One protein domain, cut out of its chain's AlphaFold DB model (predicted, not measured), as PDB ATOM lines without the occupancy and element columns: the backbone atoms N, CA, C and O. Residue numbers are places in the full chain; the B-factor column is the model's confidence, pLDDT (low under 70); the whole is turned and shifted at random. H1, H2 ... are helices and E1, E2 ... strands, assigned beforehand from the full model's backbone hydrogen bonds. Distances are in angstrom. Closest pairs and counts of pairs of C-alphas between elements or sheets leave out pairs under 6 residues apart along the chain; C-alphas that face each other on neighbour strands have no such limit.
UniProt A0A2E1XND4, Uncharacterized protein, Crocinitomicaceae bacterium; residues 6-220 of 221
ATOM      1  N   LYS A   6      34.171  -8.793  33.649       95.31
ATOM      2  CA  LYS A   6      33.522  -9.081  34.922       95.31
ATOM      3  C   LYS A   6      32.162  -9.702  34.668       95.31
ATOM      4  O   LYS A   6      31.272  -9.051  34.129       95.31
ATOM      5  N   TYR A   7      32.003 -10.954  35.063       97.12
ATOM      6  CA  TYR A   7      30.765 -11.704  34.904       97.12
ATOM      7  C   TYR A   7      29.932 -11.616  36.181       97.12
ATOM      8  O   TYR A   7      30.369 -12.050  37.245       97.12
ATOM      9  N   VAL A   8      28.730 -11.061  36.082       97.69
ATOM     10  CA  VAL A   8      27.752 -11.017  37.171       97.69
ATOM     11  C   VAL A   8      26.881 -12.261  37.071       97.69
ATOM     12  O   VAL A   8      26.128 -12.410  36.113       97.69
ATOM     13  N   VAL A   9      27.017 -13.165  38.039       98.25
ATOM     14  CA  VAL A   9      26.219 -14.390  38.142       98.25
ATOM     15  C   VAL A   9      24.972 -14.061  38.951       98.25
ATOM     16  O   VAL A   9      25.071 -13.787  40.149       98.25
ATOM     17  N   ASN A  10      23.808 -14.079  38.311       98.00
ATOM     18  CA  ASN A  10      22.543 -13.800  38.983       98.00
ATOM     19  C   ASN A  10      22.062 -15.022  39.772       98.00
ATOM     20  O   ASN A  10      22.452 -16.157  39.490       98.00
ATOM     21  N   LYS A  11      21.222 -14.779  40.781       97.19
ATOM     22  CA  LYS A  11      20.665 -15.836  41.629       97.19
ATOM     23  C   LYS A  11      19.877 -16.845  40.775       97.19
ATOM     24  O   LYS A  11      19.141 -16.399  39.893       97.19
ATOM     25  N   PRO A  12      19.986 -18.162  41.027       97.75
ATOM     26  CA  PRO A  12      19.139 -19.138  40.356       97.75
ATOM     27  C   PRO A  12      17.665 -18.887  40.669       97.75
ATOM     28  O   PRO A  12      17.299 -18.654  41.825       97.75
ATOM     29  N   VAL A  13      16.829 -18.959  39.639       98.06
ATOM     30  CA  VAL A  13      15.375 -18.789  39.739       98.06
ATOM     31  C   VAL A  13      14.673 -19.977  39.101       98.06
ATOM     32  O   VAL A  13      15.198 -20.560  38.149       98.06
ATOM     33  N   LYS A  14      13.485 -20.339  39.590       98.25
ATOM     34  CA  LYS A  14      12.630 -21.256  38.836       98.25
ATOM     35  C   LYS A  14      12.143 -20.549  37.580       98.25
ATOM     36  O   LYS A  14      11.831 -19.361  37.604       98.25
ATOM     37  N   PHE A  15      12.084 -21.276  36.472       98.12
ATOM     38  CA  PHE A  15      11.681 -20.695  35.196       98.12
ATOM     39  C   PHE A  15      10.224 -20.209  35.234       98.12
ATOM     40  O   PHE A  15       9.928 -19.093  34.817       98.12
ATOM     41  N   VAL A  16       9.332 -21.016  35.805       97.56
ATOM     42  CA  VAL A  16       7.889 -20.736  35.881       97.56
ATOM     43  C   VAL A  16       7.523 -19.532  36.755       97.56
ATOM     44  O   VAL A  16       6.485 -18.924  36.526       97.56
ATOM     45  N   ASP A  17       8.394 -19.117  37.679       98.06
ATOM     46  CA  ASP A  17       8.171 -17.920  38.507       98.06
ATOM     47  C   ASP A  17       8.264 -16.621  37.681       98.06
ATOM     48  O   ASP A  17       7.792 -15.562  38.097       98.06
ATOM     49  N   HIS A  18       8.894 -16.684  36.504       98.38
ATOM     50  CA  HIS A  18       9.195 -15.517  35.677       98.38
ATOM     51  C   HIS A  18       8.638 -15.599  34.254       98.38
ATOM     52  O   HIS A  18       8.548 -14.559  33.587       98.38
ATOM     53  N   PHE A  19       8.240 -16.789  33.799       97.88
ATOM     54  CA  PHE A  19       7.765 -17.037  32.442       97.88
ATOM     55  C   PHE A  19       6.547 -17.967  32.420       97.88
ATOM     56  O   PHE A  19       6.563 -19.037  33.025       97.88
ATOM     57  N   THR A  20       5.535 -17.615  31.625       96.00
ATOM     58  CA  THR A  20       4.407 -18.502  31.302       96.00
ATOM     59  C   THR A  20       4.640 -19.140  29.944       96.00
ATOM     60  O   THR A  20       4.782 -18.440  28.940       96.00
ATOM     61  N   ILE A  21       4.663 -20.466  29.897       92.94
ATOM     62  CA  ILE A  21       4.902 -21.228  28.670       92.94
ATOM     63  C   ILE A  21       3.584 -21.399  27.924       92.94
ATOM     64  O   ILE A  21       2.547 -21.673  28.525       92.94
ATOM     65  N   GLN A  22       3.620 -21.225  26.607       88.56
ATOM     66  CA  GLN A  22       2.448 -21.441  25.775       88.56
ATOM     67  C   GLN A  22       2.143 -22.933  25.684       88.56
ATOM     68  O   GLN A  22       2.991 -23.735  25.286       88.56
ATOM     69  N   ASN A  23       0.904 -23.290  26.014       75.88
ATOM     70  CA  ASN A  23       0.426 -24.654  25.868       75.88
ATOM     71  C   ASN A  23       0.231 -24.980  24.385       75.88
ATOM     72  O   ASN A  23      -0.600 -24.376  23.707       75.88
ATOM     73  N   ASP A  24       0.986 -25.963  23.902       79.56
ATOM     74  CA  ASP A  24       0.702 -26.667  22.657       79.56
ATOM     75  C   ASP A  24      -0.211 -27.853  22.988       79.56
ATOM     76  O   ASP A  24       0.240 -28.853  23.549       79.56
ATOM     77  N   SER A  25      -1.506 -27.723  22.693       77.62
ATOM     78  CA  SER A  25      -2.494 -28.774  22.957       77.62
ATOM     79  C   SER A  25      -2.447 -29.915  21.940       77.62
ATOM     80  O   SER A  25      -3.158 -30.908  22.107       77.62
ATOM     81  N   SER A  26      -1.623 -29.809  20.891       84.75
ATOM     82  CA  SER A  26      -1.458 -30.898  19.939       84.75
ATOM     83  C   SER A  26      -0.717 -32.078  20.574       84.75
ATOM     84  O   SER A  26       0.209 -31.921  21.373       84.75
ATOM     85  N   ILE A  27      -1.136 -33.291  20.217       84.50
ATOM     86  CA  ILE A  27      -0.473 -34.512  20.673       84.50
ATOM     87  C   ILE A  27       0.817 -34.692  19.877       84.50
ATOM     88  O   ILE A  27       0.828 -34.580  18.651       84.50
ATOM     89  N   TRP A  28       1.894 -35.030  20.582       90.50
ATOM     90  CA  TRP A  28       3.162 -35.411  19.980       90.50
ATOM     91  C   TRP A  28       3.623 -36.766  20.495       90.50
ATOM     92  O   TRP A  28       3.747 -36.990  21.700       90.50
ATOM     93  N   ASN A  29       3.904 -37.674  19.566       90.62
ATOM     94  CA  ASN A  29       4.249 -39.054  19.898       90.62
ATOM     95  C   ASN A  29       5.751 -39.300  20.057       90.62
ATOM     96  O   ASN A  29       6.131 -40.404  20.432       90.62
ATOM     97  N   GLY A  30       6.582 -38.271  19.870       92.94
ATOM     98  CA  GLY A  30       8.042 -38.386  19.880       92.94
ATOM     99  C   GLY A  30       8.655 -38.411  18.478       92.94
ATOM    100  O   GLY A  30       9.875 -38.343  18.343       92.94
ATOM    101  N   GLU A  31       7.821 -38.449  17.440       94.56
ATOM    102  CA  GLU A  31       8.266 -38.495  16.051       94.56
ATOM    103  C   GLU A  31       8.823 -37.154  15.567       94.56
ATOM    104  O   GLU A  31       8.441 -36.076  16.031       94.56
ATOM    105  N   TYR A  32       9.763 -37.223  14.629       94.12
ATOM    106  CA  TYR A  32      10.399 -36.054  14.035       94.12
ATOM    107  C   TYR A  32      10.365 -36.149  12.518       94.12
ATOM    108  O   TYR A  32      10.716 -37.177  11.945       94.12
ATOM    109  N   VAL A  33      10.079 -35.025  11.875       92.94
ATOM    110  CA  VAL A  33      10.114 -34.879  10.420       92.94
ATOM    111  C   VAL A  33      11.243 -33.944  10.008       92.94
ATOM    112  O   VAL A  33      11.676 -33.063  10.759       92.94
ATOM    113  N   LYS A  34      11.763 -34.156   8.799       91.81
ATOM    114  CA  LYS A  34      12.797 -33.307   8.209       91.81
ATOM    115  C   LYS A  34      12.138 -32.307   7.268       91.81
ATOM    116  O   LYS A  34      11.634 -32.700   6.223       91.81
ATOM    117  N   ILE A  35      12.204 -31.020   7.596       88.50
ATOM    118  CA  ILE A  35      11.707 -29.935   6.739       88.50
ATOM    119  C   ILE A  35      12.880 -29.017   6.404       88.50
ATOM    120  O   ILE A  35      13.558 -28.523   7.301       88.50
ATOM    121  N   ASN A  36      13.181 -28.830   5.114       87.00
ATOM    122  CA  ASN A  36      14.282 -27.972   4.641       87.00
ATOM    123  C   ASN A  36      15.620 -28.206   5.373       87.00
ATOM    124  O   ASN A  36      16.309 -27.278   5.787       87.00
ATOM    125  N   ASN A  37      15.985 -29.481   5.542       85.75
ATOM    126  CA  ASN A  37      17.198 -29.932   6.235       85.75
ATOM    127  C   ASN A  37      17.248 -29.690   7.759       85.75
ATOM    128  O   ASN A  37      18.276 -29.929   8.394       85.75
ATOM    129  N   VAL A  38      16.129 -29.293   8.361       88.31
ATOM    130  CA  VAL A  38      15.956 -29.107   9.803       88.31
ATOM    131  C   VAL A  38      15.088 -30.240  10.348       88.31
ATOM    132  O   VAL A  38      14.053 -30.560   9.773       88.31
ATOM    133  N   MET A  39      15.515 -30.868  11.447       92.12
ATOM    134  CA  MET A  39      14.694 -31.860  12.145       92.12
ATOM    135  C   MET A  39      13.781 -31.137  13.131       92.12
ATOM    136  O   MET A  39      14.283 -30.474  14.047       92.12
ATOM    137  N   VAL A  40      12.474 -31.288  12.959       92.88
ATOM    138  CA  VAL A  40      11.443 -30.662  13.795       92.88
ATOM    139  C   VAL A  40      10.476 -31.721  14.329       92.88
ATOM    140  O   VAL A  40      10.345 -32.779  13.707       92.88
ATOM    141  N   PRO A  41       9.838 -31.495  15.487       93.38
ATOM    142  CA  PRO A  41       8.802 -32.384  16.003       93.38
ATOM    143  C   PRO A  41       7.669 -32.535  14.991       93.38
ATOM    144  O   PRO A  41       7.192 -31.538  14.449       93.38
ATOM    145  N   ASP A  42       7.238 -33.771  14.753       93.62
ATOM    146  CA  ASP A  42       6.079 -34.050  13.915       93.62
ATOM    147  C   ASP A  42       4.795 -33.718  14.680       93.62
ATOM    148  O   ASP A  42       4.303 -34.502  15.496       93.62
ATOM    149  N   ARG A  43       4.318 -32.486  14.494       90.56
ATOM    150  CA  ARG A  43       3.122 -31.947  15.143       90.56
ATOM    151  C   ARG A  43       2.235 -31.240  14.119       90.56
ATOM    152  O   ARG A  43       2.772 -30.504  13.287       90.56
ATOM    153  N   PRO A  44       0.897 -31.357  14.237       88.38
ATOM    154  CA  PRO A  44      -0.045 -30.648  13.367       88.38
ATOM    155  C   PRO A  44       0.039 -29.122  13.478       88.38
ATOM    156  O   PRO A  44      -0.199 -28.412  12.504       88.38
ATOM    157  N   GLN A  45       0.344 -28.607  14.672       89.12
ATOM    158  CA  GLN A  45       0.385 -27.172  14.936       89.12
ATOM    159  C   GLN A  45       1.814 -26.640  14.884       89.12
ATOM    160  O   GLN A  45       2.757 -27.286  15.337       89.12
ATOM    161  N   THR A  46       1.960 -25.431  14.341       90.44
ATOM    162  CA  THR A  46       3.205 -24.660  14.389       90.44
ATOM    163  C   THR A  46       2.988 -23.418  15.244       90.44
ATOM    164  O   THR A  46       2.107 -22.612  14.949       90.44
ATOM    165  N   ILE A  47       3.814 -23.241  16.271       91.88
ATOM    166  CA  ILE A  47       3.798 -22.072  17.159       91.88
ATOM    167  C   ILE A  47       4.889 -21.096  16.717       91.88
ATOM    168  O   ILE A  47       6.001 -21.501  16.369       91.88
ATOM    169  N   LYS A  48       4.622 -19.785  16.730       92.94
ATOM    170  CA  LYS A  48       5.676 -18.811  16.408       92.94
ATOM    171  C   LYS A  48       6.688 -18.771  17.547       92.94
ATOM    172  O   LYS A  48       6.314 -18.733  18.711       92.94
ATOM    173  N   LEU A  49       7.981 -18.660  17.232       93.38
ATOM    174  CA  LEU A  49       9.037 -18.641  18.256       93.38
ATOM    175  C   LEU A  49       8.779 -17.616  19.377       93.38
ATOM    176  O   LEU A  49       9.015 -17.913  20.541       93.38
ATOM    177  N   LYS A  50       8.270 -16.427  19.028       93.25
ATOM    178  CA  LYS A  50       7.966 -15.356  19.989       93.25
ATOM    179  C   LYS A  50       6.876 -15.726  21.006       93.25
ATOM    180  O   LYS A  50       6.869 -15.136  22.078       93.25
ATOM    181  N   GLU A  51       6.005 -16.670  20.649       93.81
ATOM    182  CA  GLU A  51       4.854 -17.143  21.425       93.81
ATOM    183  C   GLU A  51       5.210 -18.339  22.319       93.81
ATOM    184  O   GLU A  51       4.375 -18.738  23.106       93.81
ATOM    185  N   VAL A  52       6.423 -18.910  22.248       95.00
ATOM    186  CA  VAL A  52       6.799 -20.105  23.043       95.00
ATOM    187  C   VAL A  52       6.642 -19.883  24.553       95.00
ATOM    188  O   VAL A  52       6.221 -20.787  25.274       95.00
ATOM    189  N   PHE A  53       6.980 -18.690  25.033       96.38
ATOM    190  CA  PHE A  53       6.660 -18.246  26.385       96.38
ATOM    191  C   PHE A  53       6.491 -16.727  26.423       96.38
ATOM    192  O   PHE A  53       7.045 -16.009  25.583       96.38
ATOM    193  N   ASN A  54       5.791 -16.257  27.450       96.69
ATOM    194  CA  ASN A  54       5.613 -14.850  27.785       96.69
ATOM    195  C   ASN A  54       6.268 -14.529  29.132       96.69
ATOM    196  O   ASN A  54       6.308 -15.369  30.028       96.69
ATOM    197  N   ASN A  55       6.764 -13.304  29.276       96.62
ATOM    198  CA  ASN A  55       7.349 -12.816  30.522       96.62
ATOM    199  C   ASN A  55       6.218 -12.409  31.481       96.62
ATOM    200  O   ASN A  55       5.351 -11.631  31.086       96.62
ATOM    201  N   ILE A  56       6.243 -12.882  32.729       97.12
ATOM    202  CA  ILE A  56       5.290 -12.465  33.784       97.12
ATOM    203  C   ILE A  56       5.942 -11.611  34.877       97.12
ATOM    204  O   ILE A  56       5.288 -11.170  35.815       97.12
ATOM    205  N   SER A  57       7.242 -11.351  34.743       96.94
ATOM    206  CA  SER A  57       8.016 -10.482  35.627       96.94
ATOM    207  C   SER A  57       9.039  -9.676  34.825       96.94
ATOM    208  O   SER A  57       9.270  -9.929  33.639       96.94
ATOM    209  N   ASP A  58       9.716  -8.738  35.484       96.75
ATOM    210  CA  ASP A  58      10.770  -7.924  34.874       96.75
ATOM    211  C   ASP A  58      12.125  -8.645  34.728       96.75
ATOM    212  O   ASP A  58      13.078  -8.061  34.201       96.75
ATOM    213  N   TYR A  59      12.214  -9.917  35.139       97.50
ATOM    214  CA  TYR A  59      13.450 -10.701  35.107       97.50
ATOM    215  C   TYR A  59      14.075 -10.728  33.707       97.50
ATOM    216  O   TYR A  59      15.281 -10.518  33.568       97.50
ATOM    217  N   SER A  60      13.264 -10.928  32.658       96.25
ATOM    218  CA  SER A  60      13.773 -10.972  31.282       96.25
ATOM    219  C   SER A  60      14.414  -9.648  30.864       96.25
ATOM    220  O   SER A  60      15.542  -9.624  30.372       96.25
ATOM    221  N   ASN A  61      13.735  -8.533  31.146       95.69
ATOM    222  CA  ASN A  61      14.221  -7.195  30.813       95.69
ATOM    223  C   ASN A  61      15.528  -6.870  31.549       95.69
ATOM    224  O   ASN A  61      16.417  -6.238  30.982       95.69
ATOM    225  N   LYS A  62      15.659  -7.322  32.802       96.00
ATOM    226  CA  LYS A  62      16.849  -7.088  33.630       96.00
ATOM    227  C   LYS A  62      18.036  -7.965  33.236       96.00
ATOM    228  O   LYS A  62      19.159  -7.468  33.184       96.00
ATOM    229  N   TYR A  63      17.807  -9.250  32.965       97.38
ATOM    230  CA  TYR A  63      18.888 -10.241  32.941       97.38
ATOM    231  C   TYR A  63      18.984 -11.062  31.651       97.38
ATOM    232  O   TYR A  63      20.052 -11.599  31.347       97.38
ATOM    233  N   CYS A  64      17.928 -11.135  30.838       97.69
ATOM    234  CA  CYS A  64      17.901 -11.940  29.613       97.69
ATOM    235  C   CYS A  64      18.344 -11.160  28.358       97.69
ATOM    236  O   CYS A  64      17.861 -11.410  27.250       97.69
ATOM    237  N   THR A  65      19.318 -10.261  28.508       95.75
ATOM    238  CA  THR A  65      19.876  -9.461  27.409       95.75
ATOM    239  C   THR A  65      21.013 -10.194  26.694       95.75
ATOM    240  O   THR A  65      20.796 -10.768  25.636       95.75
ATOM    241  N   SER A  66      22.218 -10.227  27.260       96.56
ATOM    242  CA  SER A  66      23.418 -10.838  26.667       96.56
ATOM    243  C   SER A  66      24.347 -11.413  27.742       96.56
ATOM    244  O   SER A  66      24.239 -11.057  28.917       96.56
ATOM    245  N   GLY A  67      25.268 -12.295  27.351       97.31
ATOM    246  CA  GLY A  67      26.179 -13.005  28.253       97.31
ATOM    247  C   GLY A  67      26.028 -14.520  28.135       97.31
ATOM    248  O   GLY A  67      26.040 -15.053  27.027       97.31
ATOM    249  N   LEU A  68      25.899 -15.217  29.260       98.25
ATOM    250  CA  LEU A  68      25.624 -16.651  29.323       98.25
ATOM    251  C   LEU A  68      24.316 -16.926  30.067       98.25
ATOM    252  O   LEU A  68      23.840 -16.111  30.854       98.25
ATOM    253  N   TYR A  69      23.753 -18.102  29.838       98.56
ATOM    254  CA  TYR A  69      22.633 -18.636  30.598       98.56
ATOM    255  C   TYR A  69      22.832 -20.128  30.829       98.56
ATOM    256  O   TYR A  69      23.420 -20.829  30.002       98.56
ATOM    257  N   LEU A  70      22.356 -20.596  31.975       98.50
ATOM    258  CA  LEU A  70      22.375 -21.990  32.364       98.50
ATOM    259  C   LEU A  70      20.947 -22.447  32.639       98.50
ATOM    260  O   LEU A  70      20.199 -21.760  33.333       98.50
ATOM    261  N   LEU A  71      20.596 -23.605  32.097       98.50
ATOM    262  CA  LEU A  71      19.314 -24.272  32.299       98.50
ATOM    263  C   LEU A  71      19.561 -25.573  33.047       98.50
ATOM    264  O   LEU A  71      20.224 -26.450  32.500       98.50
ATOM    265  N   PHE A  72      19.044 -25.696  34.264       97.81
ATOM    266  CA  PHE A  72      19.155 -26.891  35.098       97.81
ATOM    267  C   PHE A  72      17.820 -27.627  35.108       97.81
ATOM    268  O   PHE A  72      16.825 -27.074  35.563       97.81
ATOM    269  N   PHE A  73      17.809 -28.864  34.619       96.75
ATOM    270  CA  PHE A  73      16.632 -29.730  34.572       96.75
ATOM    271  C   PHE A  73      16.725 -30.749  35.705       96.75
ATOM    272  O   PHE A  73      17.372 -31.790  35.552       96.75
ATOM    273  N   LYS A  74      16.117 -30.437  36.854       94.62
ATOM    274  CA  LYS A  74      16.294 -31.196  38.099       94.62
ATOM    275  C   LYS A  74      15.853 -32.652  37.971       94.62
ATOM    276  O   LYS A  74      16.614 -33.537  38.348       94.62
ATOM    277  N   ASN A  75      14.711 -32.932  37.341       92.94
ATOM    278  CA  ASN A  75      14.224 -34.312  37.208       92.94
ATOM    279  C   ASN A  75      15.056 -35.161  36.237       92.94
ATOM    280  O   ASN A  75      14.961 -36.386  36.243       92.94
ATOM    281  N   LEU A  76      15.838 -34.518  35.367       93.25
ATOM    282  CA  LEU A  76      16.732 -35.192  34.427       93.25
ATOM    283  C   LEU A  76      18.183 -35.236  34.920       93.25
ATOM    284  O   LEU A  76      18.977 -35.944  34.304       93.25
ATOM    285  N   GLN A  77      18.516 -34.471  35.968       94.50
ATOM    286  CA  GLN A  77      19.872 -34.244  36.483       94.50
ATOM    287  C   GLN A  77      20.871 -33.829  35.394       94.50
ATOM    288  O   GLN A  77      22.008 -34.290  35.329       94.50
ATOM    289  N   VAL A  78      20.436 -32.939  34.502       95.50
ATOM    290  CA  VAL A  78      21.290 -32.388  33.445       95.50
ATOM    291  C   VAL A  78      21.187 -30.885  33.392       95.50
ATOM    292  O   VAL A  78      20.157 -30.301  33.737       95.50
ATOM    293  N   TYR A  79      22.234 -30.251  32.881       97.19
ATOM    294  CA  TYR A  79      22.197 -28.825  32.622       97.19
ATOM    295  C   TYR A  79      22.730 -28.463  31.239       97.19
ATOM    296  O   TYR A  79      23.423 -29.230  30.570       97.19
ATOM    297  N   TYR A  80      22.349 -27.281  30.774       97.31
ATOM    298  CA  TYR A  80      22.804 -26.716  29.515       97.31
ATOM    299  C   TYR A  80      23.393 -25.341  29.765       97.31
ATOM    300  O   TYR A  80      22.751 -24.514  30.402       97.31
ATOM    301  N   VAL A  81      24.576 -25.087  29.212       97.69
ATOM    302  CA  VAL A  81      25.176 -23.753  29.160       97.69
ATOM    303  C   VAL A  81      25.040 -23.227  27.739       97.69
ATOM    304  O   VAL A  81      25.350 -23.945  26.787       97.69
ATOM    305  N   GLY A  82      24.575 -21.990  27.599       96.88
ATOM    306  CA  GLY A  82      24.517 -21.297  26.320       96.88
ATOM    307  C   GLY A  82      24.950 -19.841  26.427       96.88
ATOM    308  O   GLY A  82      24.985 -19.255  27.508       96.88
ATOM    309  N   ILE A  83      25.281 -19.250  25.280       97.25
ATOM    310  CA  ILE A  83      25.800 -17.877  25.174       97.25
ATOM    311  C   ILE A  83      24.872 -16.974  24.364       97.25
ATOM    312  O   ILE A  83      24.186 -17.439  23.466       97.25
ATOM    313  N   ALA A  84      24.890 -15.674  24.600       96.81
ATOM    314  CA  ALA A  84      24.193 -14.653  23.827       96.81
ATOM    315  C   ALA A  84      25.158 -13.479  23.633       96.81
ATOM    316  O   ALA A  84      25.320 -12.647  24.525       96.81
ATOM    317  N   ALA A  85      25.871 -13.475  22.505       94.75
ATOM    318  CA  ALA A  85      26.903 -12.479  22.227       94.75
ATOM    319  C   ALA A  85      26.277 -11.138  21.828       94.75
ATOM    320  O   ALA A  85      25.309 -11.105  21.065       94.75
ATOM    321  N   PHE A  86      26.850 -10.046  22.332       91.94
ATOM    322  CA  PHE A  86      26.371  -8.690  22.079       91.94
ATOM    323  C   PHE A  86      27.116  -8.059  20.902       91.94
ATOM    324  O   PHE A  86      26.495  -7.512  19.994       91.94
ATOM    325  N   HIS A  87      28.445  -8.199  20.862       91.25
ATOM    326  CA  HIS A  87      29.293  -7.571  19.839       91.25
ATOM    327  C   HIS A  87      29.515  -8.503  18.641       91.25
ATOM    328  O   HIS A  87      30.621  -8.972  18.360       91.25
ATOM    329  N   VAL A  88      28.422  -8.809  17.939       91.25
ATOM    330  CA  VAL A  88      28.393  -9.622  16.712       91.25
ATOM    331  C   VAL A  88      27.477  -8.981  15.665       91.25
ATOM    332  O   VAL A  88      26.623  -8.173  16.001       91.25
ATOM    333  N   LYS A  89      27.618  -9.365  14.386       90.12
ATOM    334  CA  LYS A  89      26.835  -8.792  13.268       90.12
ATOM    335  C   LYS A  89      25.314  -8.874  13.469       90.12
ATOM    336  O   LYS A  89      24.583  -8.001  13.013       90.12
ATOM    337  N   SER A  90      24.843  -9.937  14.112       90.50
ATOM    338  CA  SER A  90      23.422 -10.170  14.375       90.50
ATOM    339  C   SER A  90      23.279 -10.657  15.814       90.50
ATOM    340  O   SER A  90      23.328 -11.868  16.048       90.50
ATOM    341  N   PRO A  91      23.219  -9.731  16.788       92.50
ATOM    342  CA  PRO A  91      23.091 -10.102  18.186       92.50
ATOM    343  C   PRO A  91      21.743 -10.775  18.418       92.50
ATOM    344  O   PRO A  91      20.715 -10.379  17.869       92.50
ATOM    345  N   GLU A  92      21.756 -11.809  19.248       95.00
ATOM    346  CA  GLU A  92      20.553 -12.501  19.688       95.00
ATOM    347  C   GLU A  92      20.517 -12.480  21.211       95.00
ATOM    348  O   GLU A  92      21.508 -12.834  21.854       95.00
ATOM    349  N   SER A  93      19.378 -12.073  21.778       97.31
ATOM    350  CA  SER A  93      19.224 -11.978  23.224       97.31
ATOM    351  C   SER A  93      19.185 -13.347  23.902       97.31
ATOM    352  O   SER A  93      18.834 -14.360  23.286       97.31
ATOM    353  N   ILE A  94      19.488 -13.378  25.202       98.50
ATOM    354  CA  ILE A  94      19.272 -14.576  26.023       98.50
ATOM    355  C   ILE A  94      17.801 -14.998  25.936       98.50
ATOM    356  O   ILE A  94      17.553 -16.176  25.714       98.50
ATOM    357  N   GLU A  95      16.833 -14.073  26.010       98.25
ATOM    358  CA  GLU A  95      15.403 -14.412  25.898       98.25
ATOM    359  C   GLU A  95      15.089 -15.186  24.607       98.25
ATOM    360  O   GLU A  95      14.485 -16.259  24.653       98.25
ATOM    361  N   ASN A  96      15.546 -14.690  23.452       96.94
ATOM    362  CA  ASN A  96      15.303 -15.360  22.176       96.94
ATOM    363  C   ASN A  96      15.936 -16.752  22.152       96.94
ATOM    364  O   ASN A  96      15.296 -17.711  21.719       96.94
ATOM    365  N   ARG A  97      17.153 -16.903  22.684       97.06
ATOM    366  CA  ARG A  97      17.792 -18.218  22.793       97.06
ATOM    367  C   ARG A  97      17.045 -19.149  23.742       97.06
ATOM    368  O   ARG A  97      16.862 -20.315  23.398       97.06
ATOM    369  N   LEU A  98      16.562 -18.650  24.877       97.81
ATOM    370  CA  LEU A  98      15.724 -19.410  25.798       97.81
ATOM    371  C   LEU A  98      14.474 -19.927  25.082       97.81
ATOM    372  O   LEU A  98      14.227 -21.126  25.142       97.81
ATOM    373  N   LYS A  99      13.760 -19.098  24.304       97.12
ATOM    374  CA  LYS A  99      12.579 -19.543  23.530       97.12
ATOM    375  C   LYS A  99      12.913 -20.724  22.621       97.12
ATOM    376  O   LYS A  99      12.176 -21.707  22.579       97.12
ATOM    377  N   LYS A 100      14.076 -20.696  21.962       96.12
ATOM    378  CA  LYS A 100      14.553 -21.815  21.129       96.12
ATOM    379  C   LYS A 100      14.792 -23.087  21.943       96.12
ATOM    380  O   LYS A 100      14.505 -24.177  21.461       96.12
ATOM    381  N   HIS A 101      15.357 -22.971  23.141       95.94
ATOM    382  CA  HIS A 101      15.674 -24.118  23.995       95.94
ATOM    383  C   HIS A 101      14.438 -24.705  24.683       95.94
ATOM    384  O   HIS A 101      14.313 -25.926  24.741       95.94
ATOM    385  N   ILE A 102      13.495 -23.858  25.102       95.81
ATOM    386  CA  ILE A 102      12.187 -24.275  25.621       95.81
ATOM    387  C   ILE A 102      11.382 -24.996  24.532       95.81
ATOM    388  O   ILE A 102      10.879 -26.092  24.774       95.81
ATOM    389  N   ALA A 103      11.356 -24.465  23.303       94.50
ATOM    390  CA  ALA A 103      10.734 -25.158  22.174       94.50
ATOM    391  C   ALA A 103      11.366 -26.540  21.936       94.50
ATOM    392  O   ALA A 103      10.662 -27.533  21.763       94.50
ATOM    393  N   LYS A 104      12.701 -26.623  22.011       94.50
ATOM    394  CA  LYS A 104      13.440 -27.878  21.849       94.50
ATOM    395  C   LYS A 104      13.090 -28.927  22.891       94.50
ATOM    396  O   LYS A 104      12.796 -30.060  22.514       94.50
ATOM    397  N   ILE A 105      13.153 -28.567  24.172       94.00
ATOM    398  CA  ILE A 105      12.956 -29.520  25.266       94.00
ATOM    399  C   ILE A 105      11.495 -29.973  25.381       94.00
ATOM    400  O   ILE A 105      11.261 -31.140  25.668       94.00
ATOM    401  N   ASN A 106      10.526 -29.105  25.065       91.88
ATOM    402  CA  ASN A 106       9.100 -29.459  25.072       91.88
ATOM    403  C   ASN A 106       8.619 -30.121  23.768       91.88
ATOM    404  O   ASN A 106       7.453 -30.488  23.634       91.88
ATOM    405  N   GLY A 107       9.498 -30.213  22.765       92.00
ATOM    406  CA  GLY A 107       9.137 -30.722  21.448       92.00
ATOM    407  C   GLY A 107       8.095 -29.864  20.728       92.00
ATOM    408  O   GLY A 107       7.273 -30.428  20.020       92.00
ATOM    409  N   ILE A 108       8.107 -28.538  20.891       92.44
ATOM    410  CA  ILE A 108       7.223 -27.621  20.151       92.44
ATOM    411  C   ILE A 108       7.721 -27.490  18.711       92.44
ATOM    412  O   ILE A 108       8.909 -27.247  18.476       92.44
ATOM    413  N   ASN A 109       6.810 -27.595  17.746       92.12
ATOM    414  CA  ASN A 109       7.115 -27.303  16.352       92.12
ATOM    415  C   ASN A 109       7.004 -25.790  16.102       92.12
ATOM    416  O   ASN A 109       5.940 -25.195  16.253       92.12
ATOM    417  N   VAL A 110       8.117 -25.164  15.717       90.31
ATOM    418  CA  VAL A 110       8.183 -23.737  15.341       90.31
ATOM    419  C   VAL A 110       8.524 -23.543  13.856       90.31
ATOM    420  O   VAL A 110       9.023 -22.493  13.442       90.31
ATOM    421  N   GLY A 111       8.296 -24.583  13.050       86.88
ATOM    422  CA  GLY A 111       8.635 -24.641  11.634       86.88
ATOM    423  C   GLY A 111      10.142 -24.721  11.388       86.88
ATOM    424  O   GLY A 111      10.924 -25.158  12.232       86.88
ATOM    425  N   ASN A 112      10.577 -24.242  10.223       79.69
ATOM    426  CA  ASN A 112      11.952 -24.409   9.718       79.69
ATOM    427  C   ASN A 112      13.031 -23.635  10.497       79.69
ATOM    428  O   ASN A 112      14.204 -23.674  10.134       79.69
ATOM    429  N   GLY A 113      12.655 -22.897  11.545       75.38
ATOM    430  CA  GLY A 113      13.564 -22.015  12.267       75.38
ATOM    431  C   GLY A 113      14.485 -22.727  13.256       75.38
ATOM    432  O   GLY A 113      15.584 -22.231  13.507       75.38
ATOM    433  N   ILE A 114      14.069 -23.864  13.835       87.94
ATOM    434  CA  ILE A 114      14.739 -24.458  15.004       87.94
ATOM    435  C   ILE A 114      15.004 -25.948  14.826       87.94
ATOM    436  O   ILE A 114      14.100 -26.770  14.821       87.94
ATOM    437  N   ASN A 115      16.289 -26.303  14.766       88.62
ATOM    438  CA  ASN A 115      16.721 -27.693  14.658       88.62
ATOM    439  C   ASN A 115      16.783 -28.391  16.024       88.62
ATOM    440  O   ASN A 115      17.530 -27.966  16.920       88.62
ATOM    441  N   HIS A 116      16.061 -29.502  16.155       88.44
ATOM    442  CA  HIS A 116      16.101 -30.400  17.306       88.44
ATOM    443  C   HIS A 116      17.227 -31.419  17.102       88.44
ATOM    444  O   HIS A 116      17.047 -32.562  16.658       88.44
ATOM    445  N   THR A 117      18.447 -30.970  17.389       84.12
ATOM    446  CA  THR A 117      19.656 -31.769  17.194       84.12
ATOM    447  C   THR A 117      19.689 -32.974  18.138       84.12
ATOM    448  O   THR A 117      19.324 -32.880  19.310       84.12
ATOM    449  N   ASN A 118      20.165 -34.114  17.628       83.06
ATOM    450  CA  ASN A 118      20.476 -35.300  18.431       83.06
ATOM    451  C   ASN A 118      21.972 -35.618  18.379       83.06
ATOM    452  O   ASN A 118      22.395 -36.695  17.965       83.06
ATOM    453  N   SER A 119      22.795 -34.630  18.703       75.75
ATOM    454  CA  SER A 119      24.233 -34.801  18.576       75.75
ATOM    455  C   SER A 119      24.746 -35.884  19.521       75.75
ATOM    456  O   SER A 119      24.442 -35.867  20.717       75.75
ATOM    457  N   LYS A 120      25.496 -36.841  18.964       75.00
ATOM    458  CA  LYS A 120      26.065 -37.998  19.676       75.00
ATOM    459  C   LYS A 120      25.048 -38.765  20.543       75.00
ATOM    460  O   LYS A 120      25.417 -39.325  21.570       75.00
ATOM    461  N   GLY A 121      23.764 -38.744  20.174       80.56
ATOM    462  CA  GLY A 121      22.700 -39.438  20.907       80.56
ATOM    463  C   GLY A 121      22.344 -38.851  22.279       80.56
ATOM    464  O   GLY A 121      21.591 -39.478  23.013       80.56
ATOM    465  N   LYS A 122      22.868 -37.671  22.643       82.94
ATOM    466  CA  LYS A 122      22.614 -36.995  23.933       82.94
ATOM    467  C   LYS A 122      22.309 -35.502  23.747       82.94
ATOM    468  O   LYS A 122      22.692 -34.674  24.566       82.94
ATOM    469  N   GLY A 123      21.675 -35.147  22.628       88.81
ATOM    470  CA  GLY A 123      21.309 -33.765  22.305       88.81
ATOM    471  C   GLY A 123      19.915 -33.369  22.797       88.81
ATOM    472  O   GLY A 123      19.235 -34.122  23.489       88.81
ATOM    473  N   TRP A 124      19.447 -32.200  22.362       93.38
ATOM    474  CA  TRP A 124      18.108 -31.686  22.677       93.38
ATOM    475  C   TRP A 124      16.979 -32.678  22.388       93.38
ATOM    476  O   TRP A 124      16.079 -32.832  23.206       93.38
ATOM    477  N   ARG A 125      17.060 -33.384  21.255       92.75
ATOM    478  CA  ARG A 125      16.084 -34.411  20.867       92.75
ATOM    479  C   ARG A 125      15.990 -35.554  21.875       92.75
ATOM    480  O   ARG A 125      14.911 -36.052  22.154       92.75
ATOM    481  N   PHE A 126      17.133 -35.991  22.391       94.38
ATOM    482  CA  PHE A 126      17.193 -37.089  23.345       94.38
ATOM    483  C   PHE A 126      16.513 -36.699  24.661       94.38
ATOM    484  O   PHE A 126      15.706 -37.461  25.192       94.38
ATOM    485  N   TYR A 127      16.785 -35.491  25.161       95.12
ATOM    486  CA  TYR A 127      16.170 -35.027  26.402       95.12
ATOM    487  C   TYR A 127      14.691 -34.686  26.248       95.12
ATOM    488  O   TYR A 127      13.932 -34.977  27.165       95.12
ATOM    489  N   SER A 128      14.245 -34.168  25.100       95.06
ATOM    490  CA  SER A 128      12.811 -33.943  24.884       95.06
ATOM    491  C   SER A 128      12.015 -35.246  24.860       95.06
ATOM    492  O   SER A 128      10.927 -35.309  25.424       95.06
ATOM    493  N   LEU A 129      12.581 -36.327  24.311       95.38
ATOM    494  CA  LEU A 129      11.982 -37.661  24.395       95.38
ATOM    495  C   LEU A 129      11.939 -38.195  25.833       95.38
ATOM    496  O   LEU A 129      10.946 -38.799  26.229       95.38
ATOM    497  N   LYS A 130      12.971 -37.937  26.650       95.56
ATOM    498  CA  LYS A 130      12.932 -38.270  28.086       95.56
ATOM    499  C   LYS A 130      11.830 -37.506  28.824       95.56
ATOM    500  O   LYS A 130      11.099 -38.116  29.600       95.56
ATOM    501  N   VAL A 131      11.691 -36.205  28.561       94.69
ATOM    502  CA  VAL A 131      10.611 -35.374  29.116       94.69
ATOM    503  C   VAL A 131       9.244 -35.923  28.713       94.69
ATOM    504  O   VAL A 131       8.391 -36.123  29.579       94.69
ATOM    505  N   LEU A 132       9.052 -36.236  27.430       94.44
ATOM    506  CA  LEU A 132       7.809 -36.810  26.914       94.44
ATOM    507  C   LEU A 132       7.469 -38.141  27.597       94.44
ATOM    508  O   LEU A 132       6.347 -38.330  28.059       94.44
ATOM    509  N   ASN A 133       8.434 -39.055  27.697       94.50
ATOM    510  CA  ASN A 133       8.220 -40.370  28.301       94.50
ATOM    511  C   ASN A 133       7.893 -40.270  29.797       94.50
ATOM    512  O   ASN A 133       7.001 -40.969  30.276       94.50
ATOM    513  N   ASN A 134       8.561 -39.370  30.525       92.31
ATOM    514  CA  ASN A 134       8.234 -39.099  31.924       92.31
ATOM    515  C   ASN A 134       6.825 -38.514  32.075       92.31
ATOM    516  O   ASN A 134       6.077 -38.972  32.933       92.31
ATOM    517  N   SER A 135       6.451 -37.570  31.211       91.19
ATOM    518  CA  SER A 135       5.118 -36.951  31.189       91.19
ATOM    519  C   SER A 135       4.016 -37.991  30.956       91.19
ATOM    520  O   SER A 135       3.055 -38.073  31.717       91.19
ATOM    521  N   LYS A 136       4.207 -38.876  29.963       91.50
ATOM    522  CA  LYS A 136       3.301 -40.003  29.682       91.50
ATOM    523  C   LYS A 136       3.181 -40.955  30.875       91.50
ATOM    524  O   LYS A 136       2.073 -41.323  31.246       91.50
ATOM    525  N   ARG A 137       4.304 -41.323  31.502       92.25
ATOM    526  CA  ARG A 137       4.329 -42.221  32.672       92.25
ATOM    527  C   ARG A 137       3.595 -41.636  33.878       92.25
ATOM    528  O   ARG A 137       2.960 -42.381  34.613       92.25
ATOM    529  N   LEU A 138       3.709 -40.328  34.097       90.56
ATOM    530  CA  LEU A 138       3.064 -39.624  35.208       90.56
ATOM    531  C   LEU A 138       1.624 -39.193  34.897       90.56
ATOM    532  O   LEU A 138       0.951 -38.680  35.784       90.56
ATOM    533  N   ASN A 139       1.154 -39.395  33.659       89.69
ATOM    534  CA  ASN A 139      -0.117 -38.876  33.153       89.69
ATOM    535  C   ASN A 139      -0.280 -37.362  33.400       89.69
ATOM    536  O   ASN A 139      -1.335 -36.880  33.813       89.69
ATOM    537  N   GLN A 140       0.805 -36.613  33.198       87.12
ATOM    538  CA  GLN A 140       0.886 -35.176  33.452       87.12
ATOM    539  C   GLN A 140       1.719 -34.505  32.367       87.12
ATOM    540  O   GLN A 140       2.746 -35.036  31.950       87.12
ATOM    541  N   ASN A 141       1.305 -33.317  31.930       87.19
ATOM    542  CA  ASN A 141       2.098 -32.520  30.999       87.19
ATOM    543  C   ASN A 141       3.327 -31.937  31.702       87.19
ATOM    544  O   ASN A 141       3.251 -31.511  32.855       87.19
ATOM    545  N   TYR A 142       4.447 -31.866  30.982       90.81
ATOM    546  CA  TYR A 142       5.637 -31.195  31.480       90.81
ATOM    547  C   TYR A 142       5.375 -29.699  31.675       90.81
ATOM    548  O   TYR A 142       5.055 -28.981  30.728       90.81
ATOM    549  N   ASN A 143       5.512 -29.240  32.914       91.12
ATOM    550  CA  ASN A 143       5.162 -27.886  33.341       91.12
ATOM    551  C   ASN A 143       6.379 -27.039  33.734       91.12
ATOM    552  O   ASN A 143       6.197 -25.899  34.133       91.12
ATOM    553  N   PHE A 144       7.601 -27.570  33.593       95.06
ATOM    554  CA  PHE A 144       8.858 -26.866  33.871       95.06
ATOM    555  C   PHE A 144       9.081 -26.452  35.336       95.06
ATOM    556  O   PHE A 144       9.963 -25.638  35.615       95.06
ATOM    557  N   GLU A 145       8.356 -27.046  36.286       95.56
ATOM    558  CA  GLU A 145       8.563 -26.827  37.729       95.56
ATOM    559  C   GLU A 145       9.958 -27.245  38.222       95.56
ATOM    560  O   GLU A 145      10.440 -26.780  39.258       95.56
ATOM    561  N   ASP A 146      10.624 -28.127  37.480       95.69
ATOM    562  CA  ASP A 146      11.971 -28.621  37.749       95.69
ATOM    563  C   ASP A 146      13.060 -27.861  36.970       95.69
ATOM    564  O   ASP A 146      14.242 -28.201  37.093       95.69
ATOM    565  N   LEU A 147      12.687 -26.848  36.174       98.06
ATOM    566  CA  LEU A 147      13.618 -26.031  35.405       98.06
ATOM    567  C   LEU A 147      14.060 -24.800  36.200       98.06
ATOM    568  O   LEU A 147      13.272 -23.890  36.465       98.06
ATOM    569  N   PHE A 148      15.359 -24.717  36.466       98.44
ATOM    570  CA  PHE A 148      15.992 -23.528  37.029       98.44
ATOM    571  C   PHE A 148      16.840 -22.806  35.981       98.44
ATOM    572  O   PHE A 148      17.569 -23.428  35.203       98.44
ATOM    573  N   LEU A 149      16.760 -21.478  35.980       98.75
ATOM    574  CA  LEU A 149      17.525 -20.586  35.120       98.75
ATOM    575  C   LEU A 149      18.545 -19.807  35.949       98.75
ATOM    576  O   LEU A 149      18.213 -19.197  36.964       98.75
ATOM    577  N   VAL A 150      19.779 -19.759  35.454       98.56
ATOM    578  CA  VAL A 150      20.803 -18.807  35.893       98.56
ATOM    579  C   VAL A 150      21.218 -17.978  34.694       98.56
ATOM    580  O   VAL A 150      21.531 -18.521  33.638       98.56
ATOM    581  N   THR A 151      21.253 -16.662  34.845       98.56
ATOM    582  CA  THR A 151      21.839 -15.756  33.851       98.56
ATOM    583  C   THR A 151      23.179 -15.244  34.364       98.56
ATOM    584  O   THR A 151      23.362 -15.014  35.559       98.56
ATOM    585  N   ILE A 152      24.142 -15.098  33.457       98.44
ATOM    586  CA  ILE A 152      25.468 -14.560  33.749       98.44
ATOM    587  C   ILE A 152      25.741 -13.435  32.759       98.44
ATOM    588  O   ILE A 152      26.073 -13.684  31.600       98.44
ATOM    589  N   ASN A 153      25.600 -12.189  33.198       97.62
ATOM    590  CA  ASN A 153      25.786 -11.029  32.330       97.62
ATOM    591  C   ASN A 153      27.219 -10.499  32.426       97.62
ATOM    592  O   ASN A 153      27.857 -10.574  33.475       97.62
ATOM    593  N   VAL A 154      27.728  -9.926  31.337       96.06
ATOM    594  CA  VAL A 154      28.978  -9.157  31.381       96.06
ATOM    595  C   VAL A 154      28.658  -7.770  31.940       96.06
ATOM    596  O   VAL A 154      27.807  -7.059  31.403       96.06
ATOM    597  N   ASP A 155      29.327  -7.382  33.022       93.81
ATOM    598  CA  ASP A 155      29.167  -6.072  33.650       93.81
ATOM    599  C   ASP A 155      29.488  -4.971  32.632       93.81
ATOM    600  O   ASP A 155      30.561  -4.972  32.020       93.81
ATOM    601  N   LYS A 156      28.535  -4.055  32.429       90.69
ATOM    602  CA  LYS A 156      28.596  -2.984  31.420       90.69
ATOM    603  C   LYS A 156      28.973  -3.489  30.017       90.69
ATOM    604  O   LYS A 156      29.781  -2.872  29.329       90.69
ATOM    605  N   HIS A 157      28.369  -4.594  29.568       91.31
ATOM    606  CA  HIS A 157      28.699  -5.246  28.292       91.31
ATOM    607  C   HIS A 157      28.717  -4.300  27.072       91.31
ATOM    608  O   HIS A 157      29.541  -4.444  26.170       91.31
ATOM    609  N   TYR A 158      27.846  -3.290  27.061       86.62
ATOM    610  CA  TYR A 158      27.768  -2.294  25.992       86.62
ATOM    611  C   TYR A 158      29.045  -1.445  25.838       86.62
ATOM    612  O   TYR A 158      29.290  -0.919  24.758       86.62
ATOM    613  N   MET A 159      29.882  -1.325  26.878       87.62
ATOM    614  CA  MET A 159      31.103  -0.506  26.853       87.62
ATOM    615  C   MET A 159      32.266  -1.145  26.079       87.62
ATOM    616  O   MET A 159      33.259  -0.475  25.801       87.62
ATOM    617  N   TYR A 160      32.180  -2.425  25.710       83.38
ATOM    618  CA  TYR A 160      33.259  -3.137  25.016       83.38
ATOM    619  C   TYR A 160      33.211  -2.936  23.488       83.38
ATOM    620  O   TYR A 160      33.221  -3.894  22.724       83.38
ATOM    621  N   THR A 161      33.179  -1.684  23.028       81.00
ATOM    622  CA  THR A 161      32.979  -1.329  21.607       81.00
ATOM    623  C   THR A 161      34.197  -1.568  20.711       81.00
ATOM    624  O   THR A 161      34.056  -1.663  19.498       81.00
ATOM    625  N   ASN A 162      35.396  -1.691  21.288       81.75
ATOM    626  CA  ASN A 162      36.662  -1.816  20.547       81.75
ATOM    627  C   ASN A 162      37.128  -3.275  20.372       81.75
ATOM    628  O   ASN A 162      38.322  -3.542  20.223       81.75
ATOM    629  N   LEU A 163      36.212  -4.241  20.461       84.06
ATOM    630  CA  LEU A 163      36.520  -5.652  20.237       84.06
ATOM    631  C   LEU A 163      36.650  -5.944  18.742       84.06
ATOM    632  O   LEU A 163      35.910  -5.395  17.927       84.06
ATOM    633  N   LYS A 164      37.554  -6.859  18.366       85.75
ATOM    634  CA  LYS A 164      37.556  -7.375  16.993       85.75
ATOM    635  C   LYS A 164      36.268  -8.164  16.757       85.75
ATOM    636  O   LYS A 164      35.744  -8.811  17.667       85.75
ATOM    637  N   THR A 165      35.774  -8.146  15.522       83.50
ATOM    638  CA  THR A 165      34.555  -8.867  15.138       83.50
ATOM    639  C   THR A 165      34.618 -10.334  15.567       83.50
ATOM    640  O   THR A 165      35.491 -11.085  15.136       83.50
ATOM    641  N   GLY A 166      33.661 -10.751  16.400       86.19
ATOM    642  CA  GLY A 166      33.553 -12.127  16.890       86.19
ATOM    643  C   GLY A 166      34.385 -12.455  18.135       86.19
ATOM    644  O   GLY A 166      34.206 -13.545  18.679       86.19
ATOM    645  N   ASP A 167      35.231 -11.544  18.628       92.00
ATOM    646  CA  ASP A 167      35.998 -11.767  19.861       92.00
ATOM    647  C   ASP A 167      35.079 -11.943  21.068       92.00
ATOM    648  O   ASP A 167      35.320 -12.833  21.880       92.00
ATOM    649  N   ASP A 168      34.006 -11.155  21.168       93.12
ATOM    650  CA  ASP A 168      33.026 -11.277  22.253       93.12
ATOM    651  C   ASP A 168      32.449 -12.695  22.329       93.12
ATOM    652  O   ASP A 168      32.551 -13.383  23.346       93.12
ATOM    653  N   LYS A 169      31.953 -13.193  21.191       94.94
ATOM    654  CA  LYS A 169      31.445 -14.560  21.078       94.94
ATOM    655  C   LYS A 169      32.496 -15.584  21.504       94.94
ATOM    656  O   LYS A 169      32.188 -16.452  22.314       94.94
ATOM    657  N   LYS A 170      33.731 -15.479  21.007       95.44
ATOM    658  CA  LYS A 170      34.808 -16.420  21.351       95.44
ATOM    659  C   LYS A 170      35.187 -16.362  22.835       95.44
ATOM    660  O   LYS A 170      35.509 -17.394  23.418       95.44
ATOM    661  N   ARG A 171      35.137 -15.192  23.475       95.12
ATOM    662  CA  ARG A 171      35.338 -15.062  24.928       95.12
ATOM    663  C   ARG A 171      34.212 -15.742  25.706       95.12
ATOM    664  O   ARG A 171      34.490 -16.493  26.635       95.12
ATOM    665  N   LEU A 172      32.956 -15.556  25.297       96.25
ATOM    666  CA  LEU A 172      31.820 -16.248  25.914       96.25
ATOM    667  C   LEU A 172      31.894 -17.768  25.717       96.25
ATOM    668  O   LEU A 172      31.657 -18.496  26.672       96.25
ATOM    669  N   GLU A 173      32.285 -18.251  24.533       96.88
ATOM    670  CA  GLU A 173      32.514 -19.682  24.258       96.88
ATOM    671  C   GLU A 173      33.570 -20.290  25.193       96.88
ATOM    672  O   GLU A 173      33.428 -21.422  25.654       96.88
ATOM    673  N   PHE A 174      34.618 -19.530  25.522       96.38
ATOM    674  CA  PHE A 174      35.635 -19.980  26.469       96.38
ATOM    675  C   PHE A 174      35.058 -20.182  27.879       96.38
ATOM    676  O   PHE A 174      35.369 -21.175  28.538       96.38
ATOM    677  N   ILE A 175      34.190 -19.273  28.338       97.31
ATOM    678  CA  ILE A 175      33.510 -19.422  29.633       97.31
ATOM    679  C   ILE A 175      32.450 -20.522  29.589       97.31
ATOM    680  O   ILE A 175      32.381 -21.319  30.520       97.31
ATOM    681  N   GLU A 176      31.678 -20.625  28.507       97.50
ATOM    682  CA  GLU A 176      30.719 -21.710  28.285       97.50
ATOM    683  C   GLU A 176      31.400 -23.071  28.452       97.50
ATOM    684  O   GLU A 176      30.907 -23.908  29.204       97.50
ATOM    685  N   LYS A 177      32.578 -23.254  27.841       96.56
ATOM    686  CA  LYS A 177      33.377 -24.476  27.977       96.56
ATOM    687  C   LYS A 177      33.789 -24.766  29.419       96.56
ATOM    688  O   LYS A 177      33.743 -25.920  29.833       96.56
ATOM    689  N   LYS A 178      34.202 -23.750  30.182       95.88
ATOM    690  CA  LYS A 178      34.551 -23.925  31.602       95.88
ATOM    691  C   LYS A 178      33.345 -24.336  32.444       95.88
ATOM    692  O   LYS A 178      33.472 -25.192  33.308       95.88
ATOM    693  N   LEU A 179      32.188 -23.729  32.192       96.50
ATOM    694  CA  LEU A 179      30.957 -24.003  32.938       96.50
ATOM    695  C   LEU A 179      30.334 -25.359  32.584       96.50
ATOM    696  O   LEU A 179      29.524 -25.874  33.348       96.50
ATOM    697  N   SER A 180      30.721 -25.968  31.464       95.12
ATOM    698  CA  SER A 180      30.338 -27.343  31.130       95.12
ATOM    699  C   SER A 180      30.967 -28.404  32.039       95.12
ATOM    700  O   SER A 180      30.545 -29.557  31.970       95.12
ATOM    701  N   ASP A 181      31.948 -28.043  32.873       93.81
ATOM    702  CA  ASP A 181      32.456 -28.912  33.935       93.81
ATOM    703  C   ASP A 181      31.527 -28.844  35.163       93.81
ATOM    704  O   ASP A 181      31.405 -27.772  35.771       93.81
ATOM    705  N   PRO A 182      30.893 -29.958  35.578       93.12
ATOM    706  CA  PRO A 182      30.008 -29.972  36.741       93.12
ATOM    707  C   PRO A 182      30.723 -29.654  38.061       93.12
ATOM    708  O   PRO A 182      30.075 -29.273  39.035       93.12
ATOM    709  N   LYS A 183      32.056 -29.763  38.104       93.25
ATOM    710  CA  LYS A 183      32.876 -29.404  39.269       93.25
ATOM    711  C   LYS A 183      33.204 -27.913  39.335       93.25
ATOM    712  O   LYS A 183      33.850 -27.470  40.284       93.25
ATOM    713  N   HIS A 184      32.798 -27.124  38.339       95.00
ATOM    714  CA  HIS A 184      33.060 -25.692  38.346       95.00
ATOM    715  C   HIS A 184      32.327 -25.016  39.527       95.00
ATOM    716  O   HIS A 184      31.130 -25.253  39.698       95.00
ATOM    717  N   PRO A 185      32.961 -24.100  40.294       94.44
ATOM    718  CA  PRO A 185      32.369 -23.521  41.508       94.44
ATOM    719  C   PRO A 185      30.985 -22.880  41.326       94.44
ATOM    720  O   PRO A 185      30.143 -22.955  42.216       94.44
ATOM    721  N   ILE A 186      30.726 -22.265  40.165       95.81
ATOM    722  CA  ILE A 186      29.391 -21.739  39.813       95.81
ATOM    723  C   ILE A 186      28.342 -22.846  39.756       95.81
ATOM    724  O   ILE A 186      27.234 -22.650  40.252       95.81
ATOM    725  N   ILE A 187      28.685 -23.987  39.159       96.12
ATOM    726  CA  ILE A 187      27.778 -25.124  39.030       96.12
ATOM    727  C   ILE A 187      27.511 -25.701  40.414       96.12
ATOM    728  O   ILE A 187      26.359 -25.724  40.827       96.12
ATOM    729  N   THR A 188      28.554 -26.020  41.186       94.50
ATOM    730  CA  THR A 188      28.408 -26.531  42.558       94.50
ATOM    731  C   THR A 188      27.578 -25.594  43.439       94.50
ATOM    732  O   THR A 188      26.642 -26.033  44.098       94.50
ATOM    733  N   LYS A 189      27.857 -24.282  43.418       94.75
ATOM    734  CA  LYS A 189      27.093 -23.302  44.207       94.75
ATOM    735  C   LYS A 189      25.631 -23.212  43.758       94.75
ATOM    736  O   LYS A 189      24.754 -23.037  44.598       94.75
ATOM    737  N   THR A 190      25.367 -23.326  42.456       95.62
ATOM    738  CA  THR A 190      24.001 -23.333  41.914       95.62
ATOM    739  C   THR A 190      23.243 -24.587  42.332       95.62
ATOM    740  O   THR A 190      22.117 -24.466  42.802       95.62
ATOM    741  N   LEU A 191      23.862 -25.765  42.208       95.50
ATOM    742  CA  LEU A 191      23.271 -27.044  42.604       95.50
ATOM    743  C   LEU A 191      22.920 -27.045  44.097       95.50
ATOM    744  O   LEU A 191      21.759 -27.250  44.447       95.50
ATOM    745  N   ASN A 192      23.861 -26.650  44.957       94.00
ATOM    746  CA  ASN A 192      23.611 -26.528  46.395       94.00
ATOM    747  C   ASN A 192      22.439 -25.575  46.692       94.00
ATOM    748  O   ASN A 192      21.609 -25.856  47.554       94.00
ATOM    749  N   TYR A 193      22.342 -24.453  45.968       94.69
ATOM    750  CA  TYR A 193      21.252 -23.489  46.141       94.69
ATOM    751  C   TYR A 193      19.876 -24.069  45.773       94.69
ATOM    752  O   TYR A 193      18.895 -23.777  46.451       94.69
ATOM    753  N   ILE A 194      19.790 -24.903  44.732       94.50
ATOM    754  CA  ILE A 194      18.531 -25.551  44.321       94.50
ATOM    755  C   ILE A 194      18.242 -26.860  45.090       94.50
ATOM    756  O   ILE A 194      17.297 -27.584  44.756       94.50
ATOM    757  N   GLY A 195      19.032 -27.145  46.134       93.00
ATOM    758  CA  GLY A 195      18.882 -28.305  47.014       93.00
ATOM    759  C   GLY A 195      19.440 -29.609  46.439       93.00
ATOM    760  O   GLY A 195      18.957 -30.679  46.795       93.00
ATOM    761  N   GLU A 196      20.415 -29.524  45.535       91.38
ATOM    762  CA  GLU A 196      21.041 -30.654  44.850       91.38
ATOM    763  C   GLU A 196      22.512 -30.769  45.263       91.38
ATOM    764  O   GLU A 196      23.317 -29.900  44.947       91.38
ATOM    765  N   ASN A 197      22.878 -31.854  45.952       74.44
ATOM    766  CA  ASN A 197      24.232 -32.046  46.496       74.44
ATOM    767  C   ASN A 197      25.005 -33.213  45.834       74.44
ATOM    768  O   ASN A 197      26.102 -33.548  46.279       74.44
ATOM    769  N   ASN A 198      24.451 -33.851  44.791       65.12
ATOM    770  CA  ASN A 198      24.993 -35.089  44.206       65.12
ATOM    771  C   ASN A 198      25.904 -34.876  42.982       65.12
ATOM    772  O   ASN A 198      25.733 -33.948  42.194       65.12
ATOM    773  N   SER A 199      26.843 -35.812  42.788       63.88
ATOM    774  CA  SER A 199      27.895 -35.814  41.755       63.88
ATOM    775  C   SER A 199      27.461 -36.270  40.353       63.88
ATOM    776  O   SER A 199      28.317 -36.447  39.488       63.88
ATOM    777  N   GLU A 200      26.169 -36.504  40.119       87.12
ATOM    778  CA  GLU A 200      25.672 -37.130  38.877       87.12
ATOM    779  C   GLU A 200      25.284 -36.128  37.781       87.12
ATOM    780  O   GLU A 200      24.976 -36.519  36.658       87.12
ATOM    781  N   TRP A 201      25.336 -34.831  38.080       94.19
ATOM    782  CA  TRP A 201      25.002 -33.791  37.117       94.19
ATOM    783  C   TRP A 201      26.029 -33.719  35.987       94.19
ATOM    784  O   TRP A 201      27.234 -33.614  36.221       94.19
ATOM    785  N   HIS A 202      25.553 -33.672  34.743       93.56
ATOM    786  CA  HIS A 202      26.403 -33.412  33.580       93.56
ATOM    787  C   HIS A 202      25.804 -32.370  32.644       93.56
ATOM    788  O   HIS A 202      24.586 -32.246  32.483       93.56
ATOM    789  N   SER A 203      26.693 -31.637  31.975       94.25
ATOM    790  CA  SER A 203      26.295 -30.758  30.886       94.25
ATOM    791  C   SER A 203      26.093 -31.543  29.590       94.25
ATOM    792  O   SER A 203      26.804 -32.512  29.319       94.25
ATOM    793  N   PHE A 204      25.165 -31.099  28.743       92.62
ATOM    794  CA  PHE A 204      24.959 -31.668  27.402       92.62
ATOM    795  C   PHE A 204      25.127 -30.660  26.254       92.62
ATOM    796  O   PHE A 204      24.711 -30.916  25.120       92.62
ATOM    797  N   ASN A 205      25.734 -29.502  26.516       85.69
ATOM    798  CA  ASN A 205      26.033 -28.525  25.472       85.69
ATOM    799  C   ASN A 205      27.233 -28.942  24.594       85.69
ATOM    800  O   ASN A 205      28.119 -29.687  25.008       85.69
ATOM    801  N   HIS A 206      27.278 -28.427  23.361       77.19
ATOM    802  CA  HIS A 206      28.484 -28.479  22.530       77.19
ATOM    803  C   HIS A 206      29.330 -27.253  22.799       77.19
ATOM    804  O   HIS A 206      28.866 -26.140  22.576       77.19
ATOM    805  N   THR A 207      30.572 -27.461  23.218       78.12
ATOM    806  CA  THR A 207      31.479 -26.367  23.558       78.12
ATOM    807  C   THR A 207      32.477 -26.115  22.435       78.12
ATOM    808  O   THR A 207      33.191 -27.033  22.021       78.12
ATOM    809  N   SER A 208      32.570 -24.864  21.986       81.62
ATOM    810  CA  SER A 208      33.718 -24.365  21.220       81.62
ATOM    811  C   SER A 208      34.918 -24.149  22.155       81.62
ATOM    812  O   SER A 208      34.756 -24.047  23.369       81.62
ATOM    813  N   GLN A 209      36.143 -24.103  21.620       85.06
ATOM    814  CA  GLN A 209      37.328 -23.804  22.439       85.06
ATOM    815  C   GLN A 209      37.357 -22.344  22.927       85.06
ATOM    816  O   GLN A 209      37.882 -22.089  24.010       85.06
ATOM    817  N   GLY A 210      36.772 -21.412  22.163       91.69
ATOM    818  CA  GLY A 210      36.762 -19.984  22.483       91.69
ATOM    819  C   GLY A 210      38.154 -19.333  22.535       91.69
ATOM    820  O   GLY A 210      39.142 -19.890  22.061       91.69
ATOM    821  N   ILE A 211      38.232 -18.127  23.108       93.56
ATOM    822  CA  ILE A 211      39.475 -17.388  23.380       93.56
ATOM    823  C   ILE A 211      39.622 -17.179  24.891       93.56
ATOM    824  O   ILE A 211      38.769 -16.560  25.537       93.56
ATOM    825  N   ASN A 212      40.741 -17.657  25.441       92.88
ATOM    826  CA  ASN A 212      41.116 -17.383  26.824       92.88
ATOM    827  C   ASN A 212      41.323 -15.876  27.038       92.88
ATOM    828  O   ASN A 212      41.916 -15.188  26.208       92.88
ATOM    829  N   HIS A 213      40.838 -15.369  28.161       92.50
ATOM    830  CA  HIS A 213      40.924 -13.967  28.541       92.50
ATOM    831  C   HIS A 213      40.877 -13.843  30.065       92.50
ATOM    832  O   HIS A 213      40.405 -14.745  30.760       92.50
ATOM    833  N   GLN A 214      41.352 -12.717  30.593       92.00
ATOM    834  CA  GLN A 214      41.189 -12.400  32.010       92.00
ATOM    835  C   GLN A 214      39.713 -12.144  32.325       92.00
ATOM    836  O   GLN A 214      39.034 -11.426  31.587       92.00
ATOM    837  N   HIS A 215      39.235 -12.766  33.399       94.62
ATOM    838  CA  HIS A 215      37.859 -12.650  33.862       94.62
ATOM    839  C   HIS A 215      37.761 -12.890  35.363       94.62
ATOM    840  O   HIS A 215      38.592 -13.581  35.957       94.62
ATOM    841  N   ASN A 216      36.692 -12.375  35.963       95.31
ATOM    842  CA  ASN A 216      36.267 -12.735  37.308       95.31
ATOM    843  C   ASN A 216      34.747 -12.907  37.376       95.31
ATOM    844  O   ASN A 216      33.998 -12.350  36.573       95.31
ATOM    845  N   PHE A 217      34.298 -13.684  38.358       96.50
ATOM    846  CA  PHE A 217      32.882 -13.870  38.643       96.50
ATOM    847  C   PHE A 217      32.506 -13.107  39.906       96.50
ATOM    848  O   PHE A 217      33.115 -13.290  40.959       96.50
ATOM    849  N   LYS A 218      31.478 -12.270  39.802       96.06
ATOM    850  CA  LYS A 218      30.779 -11.683  40.939       96.06
ATOM    851  C   LYS A 218      29.486 -12.461  41.133       96.06
ATOM    852  O   LYS A 218      28.601 -12.403  40.284       96.06
ATOM    853  N   PHE A 219      29.399 -13.193  42.233       93.19
ATOM    854  CA  PHE A 219      28.196 -13.937  42.580       93.19
ATOM    855  C   PHE A 219      27.105 -13.012  43.109       93.19
ATOM    856  O   PHE A 219      27.392 -11.918  43.602       93.19
ATOM    857  N   TRP A 220      25.863 -13.485  43.038       87.25
ATOM    858  CA  TRP A 220      24.794 -12.948  43.860       87.25
ATOM    859  C   TRP A 220      25.197 -13.059  45.339       87.25
ATOM    860  O   TRP A 220      25.805 -14.058  45.752       87.25
TER     861      TRP A 220
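What this domain is: This is residues 6 to 220 of the 221 residues of an uncharacterized protein of Crocinitomicaceae bacterium (UniProt A0A2E1XND4). A twisted sheet of five strands, in the order E7 E6 E8 E1 E9, is the core of three layers, with H4 and H5 on one face and H2 on the other. Past H2 lies the small strand pair E2 and E5; H3 meets the end of H2, and the hairpin E3 and E4 lies far from the large sheet. The printed part has 215 residues with five named helices and nine named strands, in the order E1 E2 E3 E4 E5 H1 E6 E7 H2 H3 E8 H4 H5 E9. The large sheet is mixed, and the class is mixed, helices and strands, with 99 residues in named elements, under half. The whole is compact, with a radius of gyration of the C-alphas of 17.1 A and spans of 48 by 40 by 36 A.

How they stand to each other: E1, residues 6 to 9, is parallel to edge strand E9, residues 215 to 219; N 7 and O 216 are 2.9 A apart, within hydrogen-bond range. E2, residues 19 to 21, is antiparallel to E5, residues 53 to 55, with N 20 and O 54 at 2.9 A. E3, residues 32 to 35, and E4, residues 38 to 41, form a hairpin, with N 33 and O 40 at 2.9 A. H1, residues 59 to 63, is on the large sheet, only just over E8, residues 147 to 154, with 3 C-alphas falling on it. E6, residues 67 to 73, and E7, residues 78 to 84, form a hairpin, with N 69 and O 82 at 2.9 A. E8 is antiparallel to E6, with N 70 and O 150 at 2.8 A, and to E1, with N 8 and O 153 at 2.8 A. H2, residues 94 to 105, is on the same face as H1, at a height over the sheet of 9.2 A; its closest C-alphas to E7 are Ile 94 and Ala 84, 5.4 A. Residues 104 to 105 of H2 alone touch H3, residues 124 to 138, at a steep tilt of 58 degrees, the same way; the closest C-alphas, of Ile 105 and Ser 128, are 4.4 A apart. E7, H2 H3 and E8 make a split strand-helix-strand unit, two strands running the same way with E6 between them, and its crossover is right-handed. H4, residues 167 to 179, is on the opposite face from H2; the closest C-alphas of H4 and E7, Glu 176 and Val 81, are 6.0 A apart. H5, residues 185 to 193, is on the sheet at a height of 7.9 A and close to but not clearly touching H4, with the C-alphas of Leu 179 and Ile 187 closest at 7.0 A. In H1, H2, H3, H4 and H5 every O i to N i+4 pair is within hydrogen-bond range.

Where its parts are: E1 begins at C-alpha 6, (33.522, -9.081, 34.922). From first to last C-alpha E6 measures 20.3 A, E7 20.4 A, H2 16.2 A, H3 21.1 A, E8 23.2 A, H4 18.6 A, H5 12.0 A and E9 13.1 A. H3 begins at C-alpha 124, (18.108, -31.686, 22.677), and E9 ends at C-alpha 219, (28.196, -13.937, 42.580).

The domain as a whole: The two C-alphas farthest apart, of Asn 139 and Asn 162, are 53.7 A apart, and the printed part has no cut. The links E4 to E5, H2 to H3, E8 to H4 and H5 to E9 are long, the last with 21 residues. The mean pLDDT of the printed part is 92.4, and residues 198 to 199 are under 70.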